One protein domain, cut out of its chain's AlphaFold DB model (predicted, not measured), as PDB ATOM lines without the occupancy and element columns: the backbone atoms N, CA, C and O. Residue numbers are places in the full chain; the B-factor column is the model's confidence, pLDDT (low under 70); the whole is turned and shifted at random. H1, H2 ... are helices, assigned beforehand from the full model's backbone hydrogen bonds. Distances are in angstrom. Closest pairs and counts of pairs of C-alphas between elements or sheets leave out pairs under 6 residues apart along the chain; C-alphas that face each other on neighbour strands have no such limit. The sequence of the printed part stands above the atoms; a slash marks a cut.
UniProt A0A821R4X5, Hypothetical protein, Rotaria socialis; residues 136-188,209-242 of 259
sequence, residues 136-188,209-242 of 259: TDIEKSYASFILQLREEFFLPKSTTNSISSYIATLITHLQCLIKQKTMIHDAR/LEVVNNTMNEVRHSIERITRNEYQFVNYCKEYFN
ATOM      1  N   THR A 136      33.538  -3.708 -43.842       81.75
ATOM      2  CA  THR A 136      33.332  -3.100 -45.159       81.75
ATOM      3  C   THR A 136      31.970  -2.411 -45.270       81.75
ATOM      4  O   THR A 136      31.859  -1.376 -45.926       81.75
ATOM      5  N   ASP A 137      30.939  -2.913 -44.591       80.38
ATOM      6  CA  ASP A 137      29.624  -2.258 -44.563       80.38
ATOM      7  C   ASP A 137      29.675  -0.942 -43.786       80.38
ATOM      8  O   ASP A 137      29.067   0.056 -44.185       80.38
ATOM      9  N   ILE A 138      30.464  -0.911 -42.710       83.94
ATOM     10  CA  ILE A 138      30.728   0.305 -41.937       83.94
ATOM     11  C   ILE A 138      31.529   1.299 -42.782       83.94
ATOM     12  O   ILE A 138      31.197   2.484 -42.803       83.94
ATOM     13  N   GLU A 139      32.539   0.833 -43.517       86.00
ATOM     14  CA  GLU A 139      33.336   1.663 -44.425       86.00
ATOM     15  C   GLU A 139      32.487   2.300 -45.525       86.00
ATOM     16  O   GLU A 139      32.548   3.514 -45.730       86.00
ATOM     17  N   LYS A 140      31.641   1.508 -46.192       82.25
ATOM     18  CA  LYS A 140      30.688   2.004 -47.194       82.25
ATOM     19  C   LYS A 140      29.713   3.006 -46.582       82.25
ATOM     20  O   LYS A 140      29.552   4.102 -47.111       82.25
ATOM     21  N   SER A 141      29.112   2.679 -45.439       82.88
ATOM     22  CA  SER A 141      28.165   3.573 -44.761       82.88
ATOM     23  C   SER A 141      28.816   4.903 -44.382       82.88
ATOM     24  O   SER A 141      28.232   5.970 -44.564       82.88
ATOM     25  N   TYR A 142      30.053   4.854 -43.893       89.00
ATOM     26  CA  TYR A 142      30.800   6.040 -43.516       89.00
ATOM     27  C   TYR A 142      31.206   6.890 -44.726       89.00
ATOM     28  O   TYR A 142      31.023   8.106 -44.708       89.00
ATOM     29  N   ALA A 143      31.711   6.271 -45.794       84.94
ATOM     30  CA  ALA A 143      32.052   6.977 -47.024       84.94
ATOM     31  C   ALA A 143      30.815   7.633 -47.661       84.94
ATOM     32  O   ALA A 143      30.871   8.806 -48.024       84.94
ATOM     33  N   SER A 144      29.681   6.924 -47.696       82.75
ATOM     34  CA  SER A 144      28.398   7.468 -48.156       82.75
ATOM     35  C   SER A 144      27.944   8.660 -47.311       82.75
ATOM     36  O   SER A 144      27.488   9.658 -47.860       82.75
ATOM     37  N   PHE A 145      28.100   8.588 -45.988       90.12
ATOM     38  CA  PHE A 145      27.795   9.704 -45.094       90.12
ATOM     39  C   PHE A 145      28.659  10.936 -45.403       90.12
ATOM     40  O   PHE A 145      28.139  12.046 -45.488       90.12
ATOM     41  N   ILE A 146      29.969  10.761 -45.609       89.50
ATOM     42  CA  ILE A 146      30.859  11.880 -45.956       89.50
ATOM     43  C   ILE A 146      30.532  12.446 -47.344       89.50
ATOM     44  O   ILE A 146      30.541  13.666 -47.500       89.50
ATOM     45  N   LEU A 147      30.203  11.597 -48.325       84.25
ATOM     46  CA  LEU A 147      29.743  12.042 -49.643       84.25
ATOM     47  C   LEU A 147      28.478  12.896 -49.534       84.25
ATOM     48  O   LEU A 147      28.448  13.991 -50.080       84.25
ATOM     49  N   GLN A 148      27.478  12.464 -48.762       83.00
ATOM     50  CA  GLN A 148      26.261  13.252 -48.538       83.00
ATOM     51  C   GLN A 148      26.573  14.622 -47.932       83.00
ATOM     52  O   GLN A 148      26.094  15.644 -48.415       83.00
ATOM     53  N   LEU A 149      27.426  14.675 -46.904       85.19
ATOM     54  CA  LEU A 149      27.834  15.946 -46.298       85.19
ATOM     55  C   LEU A 149      28.470  16.920 -47.300       85.19
ATOM     56  O   LEU A 149      28.325  18.131 -47.139       85.19
ATOM     57  N   ARG A 150      29.177  16.408 -48.308       82.75
ATOM     58  CA  ARG A 150      29.859  17.227 -49.314       82.75
ATOM     59  C   ARG A 150      28.946  17.614 -50.466       82.75
ATOM     60  O   ARG A 150      28.875  18.791 -50.780       82.75
ATOM     61  N   GLU A 151      28.228  16.658 -51.039       81.81
ATOM     62  CA  GLU A 151      27.483  16.867 -52.284       81.81
ATOM     63  C   GLU A 151      26.042  17.330 -52.046       81.81
ATOM     64  O   GLU A 151      25.511  18.126 -52.810       81.81
ATOM     65  N   GLU A 152      25.397  16.877 -50.966       77.81
ATOM     66  CA  GLU A 152      24.018  17.276 -50.643       77.81
ATOM     67  C   GLU A 152      23.993  18.520 -49.746       77.81
ATOM     68  O   GLU A 152      23.158  19.408 -49.910       77.81
ATOM     69  N   PHE A 153      24.924  18.596 -48.790       76.44
ATOM     70  CA  PHE A 153      24.976  19.681 -47.806       76.44
ATOM     71  C   PHE A 153      26.061  20.730 -48.086       76.44
ATOM     72  O   PHE A 153      26.165  21.690 -47.319       76.44
ATOM     73  N   PHE A 154      26.856  20.566 -49.152       79.12
ATOM     74  CA  PHE A 154      27.907  21.503 -49.575       79.12
ATOM     75  C   PHE A 154      28.860  21.911 -48.442       79.12
ATOM     76  O   PHE A 154      29.325  23.053 -48.367       79.12
ATOM     77  N   LEU A 155      29.142  20.989 -47.511       79.69
ATOM     78  CA  LEU A 155      29.998  21.305 -46.377       79.69
ATOM     79  C   LEU A 155      31.462  21.420 -46.816       79.69
ATOM     80  O   LEU A 155      31.983  20.520 -47.480       79.69
ATOM     81  N   PRO A 156      32.181  22.464 -46.359       79.69
ATOM     82  CA  PRO A 156      33.605  22.588 -46.618       79.69
ATOM     83  C   PRO A 156      34.381  21.372 -46.117       79.69
ATOM     84  O   PRO A 156      34.100  20.818 -45.048       79.69
ATOM     85  N   LYS A 157      35.444  21.013 -46.839       78.94
ATOM     86  CA  LYS A 157      36.318  19.892 -46.478       78.94
ATOM     87  C   LYS A 157      36.825  19.972 -45.038       78.94
ATOM     88  O   LYS A 157      36.813  18.966 -44.333       78.94
ATOM     89  N   SER A 158      37.219  21.158 -44.574       79.94
ATOM     90  CA  SER A 158      37.650  21.391 -43.188       79.94
ATOM     91  C   SER A 158      36.576  21.002 -42.164       79.94
ATOM     92  O   SER A 158      36.882  20.343 -41.167       79.94
ATOM     93  N   THR A 159      35.315  21.340 -42.431       81.69
ATOM     94  CA  THR A 159      34.160  20.952 -41.615       81.69
ATOM     95  C   THR A 159      33.946  19.443 -41.651       81.69
ATOM     96  O   THR A 159      33.835  18.827 -40.593       81.69
ATOM     97  N   THR A 160      33.964  18.820 -42.834       86.38
ATOM     98  CA  THR A 160      33.790  17.358 -42.949       86.38
ATOM     99  C   THR A 160      34.897  16.589 -42.229       86.38
ATOM    100  O   THR A 160      34.599  15.679 -41.465       86.38
ATOM    101  N   ASN A 161      36.153  17.033 -42.329       83.62
ATOM    102  CA  ASN A 161      37.281  16.446 -41.602       83.62
ATOM    103  C   ASN A 161      37.155  16.627 -40.081       83.62
ATOM    104  O   ASN A 161      37.554  15.754 -39.306       83.62
ATOM    105  N   SER A 162      36.596  17.757 -39.637       83.12
ATOM    106  CA  SER A 162      36.331  18.003 -38.215       83.12
ATOM    107  C   SER A 162      35.251  17.052 -37.696       83.12
ATOM    108  O   SER A 162      35.431  16.434 -36.650       83.12
ATOM    109  N   ILE A 163      34.177  16.853 -38.470       88.19
ATOM    110  CA  ILE A 163      33.130  15.862 -38.182       88.19
ATOM    111  C   ILE A 163      33.737  14.456 -38.097       88.19
ATOM    112  O   ILE A 163      33.507  13.755 -37.112       88.19
ATOM    113  N   SER A 164      34.571  14.064 -39.064       90.00
ATOM    114  CA  SER A 164      35.302  12.790 -39.053       90.00
ATOM    115  C   SER A 164      36.133  12.603 -37.784       90.00
ATOM    116  O   SER A 164      36.046  11.564 -37.126       90.00
ATOM    117  N   SER A 165      36.877  13.637 -37.387       84.38
ATOM    118  CA  SER A 165      37.711  13.627 -36.181       84.38
ATOM    119  C   SER A 165      36.875  13.504 -34.903       84.38
ATOM    120  O   SER A 165      37.236  12.761 -33.986       84.38
ATOM    121  N   TYR A 166      35.724  14.182 -34.835       89.06
ATOM    122  CA  TYR A 166      34.803  14.053 -33.705       89.06
ATOM    123  C   TYR A 166      34.189  12.656 -33.620       89.06
ATOM    124  O   TYR A 166      34.100  12.107 -32.524       89.06
ATOM    125  N   ILE A 167      33.832  12.040 -34.750       91.25
ATOM    126  CA  ILE A 167      33.331  10.658 -34.786       91.25
ATOM    127  C   ILE A 167      34.404   9.682 -34.280       91.25
ATOM    128  O   ILE A 167      34.122   8.872 -33.397       91.25
ATOM    129  N   ALA A 168      35.648   9.798 -34.756       85.81
ATOM    130  CA  ALA A 168      36.762   8.971 -34.278       85.81
ATOM    131  C   ALA A 168      37.021   9.153 -32.766       85.81
ATOM    132  O   ALA A 168      37.263   8.186 -32.033       85.81
ATOM    133  N   THR A 169      36.898  10.388 -32.270       85.69
ATOM    134  CA  THR A 169      37.011  10.704 -30.838       85.69
ATOM    135  C   THR A 169      35.879  10.066 -30.030       85.69
ATOM    136  O   THR A 169      36.126   9.481 -28.976       85.69
ATOM    137  N   LEU A 170      34.638  10.112 -30.525       88.88
ATOM    138  CA  LEU A 170      33.495   9.468 -29.876       88.88
ATOM    139  C   LEU A 170      33.676   7.951 -29.782       88.88
ATOM    140  O   LEU A 170      33.414   7.383 -28.723       88.88
ATOM    141  N   ILE A 171      34.172   7.306 -30.839       89.94
ATOM    142  CA  ILE A 171      34.498   5.871 -30.813       89.94
ATOM    143  C   ILE A 171      35.556   5.589 -29.741       89.94
ATOM    144  O   ILE A 171      35.391   4.669 -28.943       89.94
ATOM    145  N   THR A 172      36.585   6.433 -29.640       84.19
ATOM    146  CA  THR A 172      37.618   6.315 -28.597       84.19
ATOM    147  C   THR A 172      37.026   6.451 -27.188       84.19
ATOM    148  O   THR A 172      37.346   5.675 -26.288       84.19
ATOM    149  N   HIS A 173      36.109   7.395 -26.974       82.88
ATOM    150  CA  HIS A 173      35.423   7.534 -25.687       82.88
ATOM    151  C   HIS A 173      34.539   6.322 -25.366       82.88
ATOM    152  O   HIS A 173      34.531   5.860 -24.223       82.88
ATOM    153  N   LEU A 174      33.831   5.773 -26.359       85.81
ATOM    154  CA  LEU A 174      33.047   4.547 -26.197       85.81
ATOM    155  C   LEU A 174      33.941   3.362 -25.815       85.81
ATOM    156  O   LEU A 174      33.601   2.632 -24.885       85.81
ATOM    157  N   GLN A 175      35.111   3.215 -26.443       83.62
ATOM    158  CA  GLN A 175      36.102   2.204 -26.062       83.62
ATOM    159  C   GLN A 175      36.532   2.348 -24.597       83.62
ATOM    160  O   GLN A 175      36.552   1.360 -23.861       83.62
ATOM    161  N   CYS A 176      36.852   3.567 -24.151       79.00
ATOM    162  CA  CYS A 176      37.234   3.828 -22.761       79.00
ATOM    163  C   CYS A 176      36.108   3.477 -21.779       79.00
ATOM    164  O   CYS A 176      36.362   2.836 -20.760       79.00
ATOM    165  N   LEU A 177      34.863   3.844 -22.095       81.75
ATOM    166  CA  LEU A 177      33.701   3.527 -21.260       81.75
ATOM    167  C   LEU A 177      33.445   2.021 -21.165       81.75
ATOM    168  O   LEU A 177      33.132   1.528 -20.081       81.75
ATOM    169  N   ILE A 178      33.589   1.291 -22.274       83.06
ATOM    170  CA  ILE A 178      33.451  -0.169 -22.290       83.06
ATOM    171  C   ILE A 178      34.522  -0.793 -21.390       83.06
ATOM    172  O   ILE A 178      34.167  -1.531 -20.475       83.06
ATOM    173  N   LYS A 179      35.798  -0.411 -21.561       79.88
ATOM    174  CA  LYS A 179      36.913  -0.883 -20.716       79.88
ATOM    175  C   LYS A 179      36.688  -0.609 -19.231       79.88
ATOM    176  O   LYS A 179      36.927  -1.476 -18.396       79.88
ATOM    177  N   GLN A 180      36.217   0.590 -18.890       74.38
ATOM    178  CA  GLN A 180      35.958   0.962 -17.501       74.38
ATOM    179  C   GLN A 180      34.847   0.102 -16.889       74.38
ATOM    180  O   GLN A 180      34.975  -0.366 -15.757       74.38
ATOM    181  N   LYS A 181      33.756  -0.131 -17.628       74.31
ATOM    182  CA  LYS A 181      32.626  -0.927 -17.135       74.31
ATOM    183  C   LYS A 181      32.962  -2.408 -16.979       74.31
ATOM    184  O   LYS A 181      32.458  -3.023 -16.043       74.31
ATOM    185  N   THR A 182      33.818  -2.965 -17.830       70.69
ATOM    186  CA  THR A 182      34.268  -4.357 -17.702       70.69
ATOM    187  C   THR A 182      35.270  -4.537 -16.559       70.69
ATOM    188  O   THR A 182      35.106  -5.454 -15.765       70.69
ATOM    189  N   MET A 183      36.216  -3.608 -16.361       63.66
ATOM    190  CA  MET A 183      37.150  -3.655 -15.220       63.66
ATOM    191  C   MET A 183      36.446  -3.565 -13.851       63.66
ATOM    192  O   MET A 183      36.863  -4.209 -12.890       63.66
ATOM    193  N   ILE A 184      35.358  -2.790 -13.746       59.50
ATOM    194  CA  ILE A 184      34.543  -2.708 -12.517       59.50
ATOM    195  C   ILE A 184      33.810  -4.033 -12.236       59.50
ATOM    196  O   ILE A 184      33.597  -4.380 -11.074       59.50
ATOM    197  N   HIS A 185      33.419  -4.767 -13.279       56.88
ATOM    198  CA  HIS A 185      32.734  -6.050 -13.146       56.88
ATOM    199  C   HIS A 185      33.669  -7.138 -12.592       56.88
ATOM    200  O   HIS A 185      33.293  -7.854 -11.663       56.88
ATOM    201  N   ASP A 186      34.915  -7.189 -13.070       57.78
ATOM    202  CA  ASP A 186      35.920  -8.153 -12.598       57.78
ATOM    203  C   ASP A 186      36.335  -7.896 -11.137       57.78
ATOM    204  O   ASP A 186      36.462  -8.828 -10.340       57.78
ATOM    205  N   ALA A 187      36.454  -6.625 -10.732       54.38
ATOM    206  CA  ALA A 187      36.784  -6.253  -9.352       54.38
ATOM    207  C   ALA A 187      35.669  -6.601  -8.341       54.38
ATOM    208  O   ALA A 187      35.951  -6.944  -7.190       54.38
ATOM    209  N   ARG A 188      34.397  -6.546  -8.763       52.06
ATOM    210  CA  ARG A 188      33.251  -6.934  -7.920       52.06
ATOM    211  C   ARG A 188      33.148  -8.450  -7.745       52.06
ATOM    212  O   ARG A 188      32.888  -8.895  -6.634       52.06
ATOM    213  N   LEU A 209      36.566  -8.807 -23.890       72.44
ATOM    214  CA  LEU A 209      36.806  -7.361 -23.960       72.44
ATOM    215  C   LEU A 209      37.838  -7.004 -25.039       72.44
ATOM    216  O   LEU A 209      37.757  -5.943 -25.660       72.44
ATOM    217  N   GLU A 210      38.792  -7.903 -25.266       76.00
ATOM    218  CA  GLU A 210      39.794  -7.795 -26.316       76.00
ATOM    219  C   GLU A 210      39.166  -7.769 -27.713       76.00
ATOM    220  O   GLU A 210      39.490  -6.879 -28.495       76.00
ATOM    221  N   VAL A 211      38.192  -8.639 -27.993       78.88
ATOM    222  CA  VAL A 211      37.467  -8.672 -29.273       78.88
ATOM    223  C   VAL A 211      36.730  -7.355 -29.504       78.88
ATOM    224  O   VAL A 211      36.894  -6.743 -30.555       78.88
ATOM    225  N   VAL A 212      36.003  -6.844 -28.505       82.00
ATOM    226  CA  VAL A 212      35.283  -5.559 -28.629       82.00
ATOM    227  C   VAL A 212      36.248  -4.398 -28.866       82.00
ATOM    228  O   VAL A 212      35.993  -3.517 -29.690       82.00
ATOM    229  N   ASN A 213      37.364  -4.380 -28.140       81.81
ATOM    230  CA  ASN A 213      38.371  -3.338 -28.275       81.81
ATOM    231  C   ASN A 213      39.052  -3.386 -29.652       81.81
ATOM    232  O   ASN A 213      39.261  -2.335 -30.258       81.81
ATOM    233  N   ASN A 214      39.343  -4.585 -30.159       83.38
ATOM    234  CA  ASN A 214      39.931  -4.790 -31.480       83.38
ATOM    235  C   ASN A 214      38.960  -4.363 -32.582       83.38
ATOM    236  O   ASN A 214      39.330  -3.526 -33.400       83.38
ATOM    237  N   THR A 215      37.691  -4.780 -32.527       84.12
ATOM    238  CA  THR A 215      36.665  -4.350 -33.492       84.12
ATOM    239  C   THR A 215      36.480  -2.831 -33.494       84.12
ATOM    240  O   THR A 215      36.455  -2.202 -34.546       84.12
ATOM    241  N   MET A 216      36.402  -2.195 -32.322       85.31
ATOM    242  CA  MET A 216      36.273  -0.734 -32.250       85.31
ATOM    243  C   MET A 216      37.516  -0.017 -32.802       85.31
ATOM    244  O   MET A 216      37.396   1.044 -33.416       85.31
ATOM    245  N   ASN A 217      38.710  -0.583 -32.589       86.94
ATOM    246  CA  ASN A 217      39.940  -0.050 -33.166       86.94
ATOM    247  C   ASN A 217      39.924  -0.185 -34.687       86.94
ATOM    248  O   ASN A 217      40.261   0.777 -35.368       86.94
ATOM    249  N   GLU A 218      39.510  -1.330 -35.220       85.75
ATOM    250  CA  GLU A 218      39.374  -1.551 -36.660       85.75
ATOM    251  C   GLU A 218      38.401  -0.548 -37.289       85.75
ATOM    252  O   GLU A 218      38.749   0.092 -38.281       85.75
ATOM    253  N   VAL A 219      37.241  -0.309 -36.668       87.00
ATOM    254  CA  VAL A 219      36.273   0.707 -37.124       87.00
ATOM    255  C   VAL A 219      36.900   2.100 -37.147       87.00
ATOM    256  O   VAL A 219      36.796   2.816 -38.143       87.00
ATOM    257  N   ARG A 220      37.599   2.485 -36.075       88.12
ATOM    258  CA  ARG A 220      38.271   3.786 -35.999       88.12
ATOM    259  C   ARG A 220      39.330   3.944 -37.096       88.12
ATOM    260  O   ARG A 220      39.338   4.961 -37.784       88.12
ATOM    261  N   HIS A 221      40.204   2.954 -37.271       87.12
ATOM    262  CA  HIS A 221      41.251   3.006 -38.295       87.12
ATOM    263  C   HIS A 221      40.659   3.047 -39.704       87.12
ATOM    264  O   HIS A 221      41.203   3.725 -40.570       87.12
ATOM    265  N   SER A 222      39.535   2.370 -39.926       84.88
ATOM    266  CA  SER A 222      38.828   2.370 -41.208       84.88
ATOM    267  C   SER A 222      38.290   3.767 -41.556       84.88
ATOM    268  O   SER A 222      38.544   4.285 -42.642       84.88
ATOM    269  N   ILE A 223      37.654   4.439 -40.591       85.25
ATOM    270  CA  ILE A 223      37.180   5.831 -40.700       85.25
ATOM    271  C   ILE A 223      38.336   6.798 -40.989       85.25
ATOM    272  O   ILE A 223      38.258   7.624 -41.906       85.25
ATOM    273  N   GLU A 224      39.419   6.693 -40.215       86.19
ATOM    274  CA  GLU A 224      40.611   7.526 -40.391       86.19
ATOM    275  C   GLU A 224      41.249   7.285 -41.763       86.19
ATOM    276  O   GLU A 224      41.627   8.241 -42.434       86.19
ATOM    277  N   ARG A 225      41.322   6.029 -42.220       84.12
ATOM    278  CA  ARG A 225      41.866   5.656 -43.531       84.12
ATOM    279  C   ARG A 225      41.072   6.274 -44.679       84.12
ATOM    280  O   ARG A 225      41.687   6.847 -45.572       84.12
ATOM    281  N   ILE A 226      39.741   6.197 -44.640       80.38
ATOM    282  CA  ILE A 226      38.864   6.736 -45.694       80.38
ATOM    283  C   ILE A 226      39.032   8.253 -45.837       80.38
ATOM    284  O   ILE A 226      39.013   8.776 -46.945       80.38
ATOM    285  N   THR A 227      39.225   8.965 -44.726       77.62
ATOM    286  CA  THR A 227      39.265  10.439 -44.705       77.62
ATOM    287  C   THR A 227      40.671  11.028 -44.672       77.62
ATOM    288  O   THR A 227      40.831  12.250 -44.690       77.62
ATOM    289  N   ARG A 228      41.709  10.182 -44.657       77.88
ATOM    290  CA  ARG A 228      43.102  10.608 -44.474       77.88
ATOM    291  C   ARG A 228      43.580  11.548 -45.571       77.88
ATOM    292  O   ARG A 228      44.324  12.488 -45.293       77.88
ATOM    293  N   ASN A 229      43.207  11.278 -46.818       81.44
ATOM    294  CA  ASN A 229      43.504  12.165 -47.931       81.44
ATOM    295  C   ASN A 229      42.404  12.119 -48.999       81.44
ATOM    296  O   ASN A 229      41.634  11.166 -49.087       81.44
ATOM    297  N   GLU A 230      42.348  13.179 -49.807       80.75
ATOM    298  CA  GLU A 230      41.303  13.346 -50.825       80.75
ATOM    299  C   GLU A 230      41.351  12.254 -51.881       80.75
ATOM    300  O   GLU A 230      40.327  11.727 -52.287       80.75
ATOM    301  N   TYR A 231      42.560  11.895 -52.298       81.06
ATOM    302  CA  TYR A 231      42.778  10.901 -53.332       81.06
ATOM    303  C   TYR A 231      42.222   9.529 -52.927       81.06
ATOM    304  O   TYR A 231      41.528   8.890 -53.708       81.06
ATOM    305  N   GLN A 232      42.478   9.093 -51.694       82.12
ATOM    306  CA  GLN A 232      41.987   7.839 -51.128       82.12
ATOM    307  C   GLN A 232      40.473   7.867 -50.977       82.12
ATOM    308  O   GLN A 232      39.827   6.888 -51.335       82.12
ATOM    309  N   PHE A 233      39.918   8.986 -50.508       84.75
ATOM    310  CA  PHE A 233      38.477   9.156 -50.404       84.75
ATOM    311  C   PHE A 233      37.797   9.047 -51.774       84.75
ATOM    312  O   PHE A 233      36.905   8.223 -51.954       84.75
ATOM    313  N   VAL A 234      38.258   9.819 -52.762       83.81
ATOM    314  CA  VAL A 234      37.697   9.819 -54.120       83.81
ATOM    315  C   VAL A 234      37.878   8.460 -54.791       83.81
ATOM    316  O   VAL A 234      36.942   7.970 -55.409       83.81
ATOM    317  N   ASN A 235      39.041   7.817 -54.646       83.56
ATOM    318  CA  ASN A 235      39.285   6.500 -55.233       83.56
ATOM    319  C   ASN A 235      38.392   5.420 -54.605       83.56
ATOM    320  O   ASN A 235      37.825   4.601 -55.320       83.56
ATOM    321  N   TYR A 236      38.203   5.468 -53.284       84.88
ATOM    322  CA  TYR A 236      37.251   4.601 -52.592       84.88
ATOM    323  C   TYR A 236      35.820   4.848 -53.090       84.88
ATOM    324  O   TYR A 236      35.078   3.910 -53.366       84.88
ATOM    325  N   CYS A 237      35.430   6.110 -53.277       82.50
ATOM    326  CA  CYS A 237      34.093   6.437 -53.763       82.50
ATOM    327  C   CYS A 237      33.873   6.029 -55.229       82.50
ATOM    328  O   CYS A 237      32.782   5.586 -55.585       82.50
ATOM    329  N   LYS A 238      34.912   6.113 -56.065       82.56
ATOM    330  CA  LYS A 238      34.913   5.575 -57.432       82.56
ATOM    331  C   LYS A 238      34.669   4.071 -57.435       82.56
ATOM    332  O   LYS A 238      33.803   3.603 -58.162       82.56
ATOM    333  N   GLU A 239      35.398   3.338 -56.598       83.12
ATOM    334  CA  GLU A 239      35.335   1.875 -56.523       83.12
ATOM    335  C   GLU A 239      33.976   1.361 -56.028       83.12
ATOM    336  O   GLU A 239      33.432   0.418 -56.598       83.12
ATOM    337  N   TYR A 240      33.413   1.979 -54.984       80.25
ATOM    338  CA  TYR A 240      32.215   1.451 -54.316       80.25
ATOM    339  C   TYR A 240      30.904   2.120 -54.723       80.25
ATOM    340  O   TYR A 240      29.843   1.550 -54.471       80.25
ATOM    341  N   PHE A 241      30.962   3.300 -55.338       79.44
ATOM    342  CA  PHE A 241      29.769   4.085 -55.651       79.44
ATOM    343  C   PHE A 241      29.735   4.646 -57.072       79.44
ATOM    344  O   PHE A 241      28.833   5.415 -57.387       79.44
ATOM    345  N   ASN A 242      30.703   4.293 -57.928       78.25
ATOM    346  CA  ASN A 242      30.850   4.875 -59.266       78.25
ATOM    347  C   ASN A 242      30.846   6.416 -59.244       78.25
ATOM    348  O   ASN A 242      30.338   7.061 -60.157       78.25
TER     349      ASN A 242
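Overview. This is residues 136 to 188 and 209 to 242 of the 259 residues of the protein "Hypothetical protein" of Rotaria socialis (UniProt A0A821R4X5). Two helices, the very long H2 and the shorter H3, lie side by side and run opposite ways, making the length of a rod; at one end of this pair H1 slants across both, and H4 packs crosswise on H1 at that same end. H1, H2 and H3 form a bundle, three helices packed together, which is up and down, each running against the one before it in the chain. The printed part has 87 residues with four named helices, in the order H1, H2, H3, H4, and no named strand; its class is all helix. The whole is loose, with a radius of gyration of the C-alphas of 15.5 A, and its C-alphas span 51 by 24 by 18 A.

Arrangement. Begin with H1, residues 136 to 151, which with H3, residues 209 to 227, is a hub, touching three helices each. Residues 146 to 150 of H1 touch residues 157 to 160 of H2, residues 157 to 188; the closest C-alphas are those of Ile 146 and Thr 160, 6.9 A apart. H1 and H2 are a helical hairpin, running opposite ways at a tilt of 36 degrees, only just steep. Residues 138 to 143 of H1 touch residues 219 to 226 of H3, running the same way at a tilt of 36 degrees, only just steep; look at the closest C-alphas, Glu 139 and Ser 222, 6.4 A apart. H2 and H3 touch at a shallow tilt of 5 degrees, opposite ways, with the C-alphas of Ala 168 and Arg 220 closest at 5.7 A. H4, residues 230 to 241, touches residues 140 to 143 of H1, closest at the C-alphas of Ala 143 and Cys 237, 7.1 A, at a steep tilt of 68 degrees, only just short of about perpendicular. H3 and H4 touch only at the corner, by Ile 226 and Phe 233, whose C-alphas are 5.3 A apart; they stand about perpendicular at 76 degrees. H2 and H4 are apart. In H1, H2, H3 and H4, every O i to N i+4 pair is within hydrogen-bond range.

Along the chain. Find C-alpha 136 at (33.332, -3.100, -45.159); from there H1 runs 22.0 A to C-alpha 151. H2 runs 47.1 A from C-alpha 157 to C-alpha 188 at (33.251, -6.934, -7.920). H3 runs 27.4 A from C-alpha 209 to C-alpha 227. H4 runs 15.6 A from C-alpha 230 to C-alpha 241 at (29.769, 4.085, -55.651).

Size, cuts and confidence. The two C-alphas farthest apart are those of Arg 188 and Asn 242, 52.7 A. Residues 189 to 208 are not printed, and C-alphas 188 and 209 stand 16.4 A apart across this cut, which separates H2 from H3. The links H1 to H2 and H3 to H4 are tight. The mean pLDDT of the printed part is 81.1, and residues 183 to 188 are under 70.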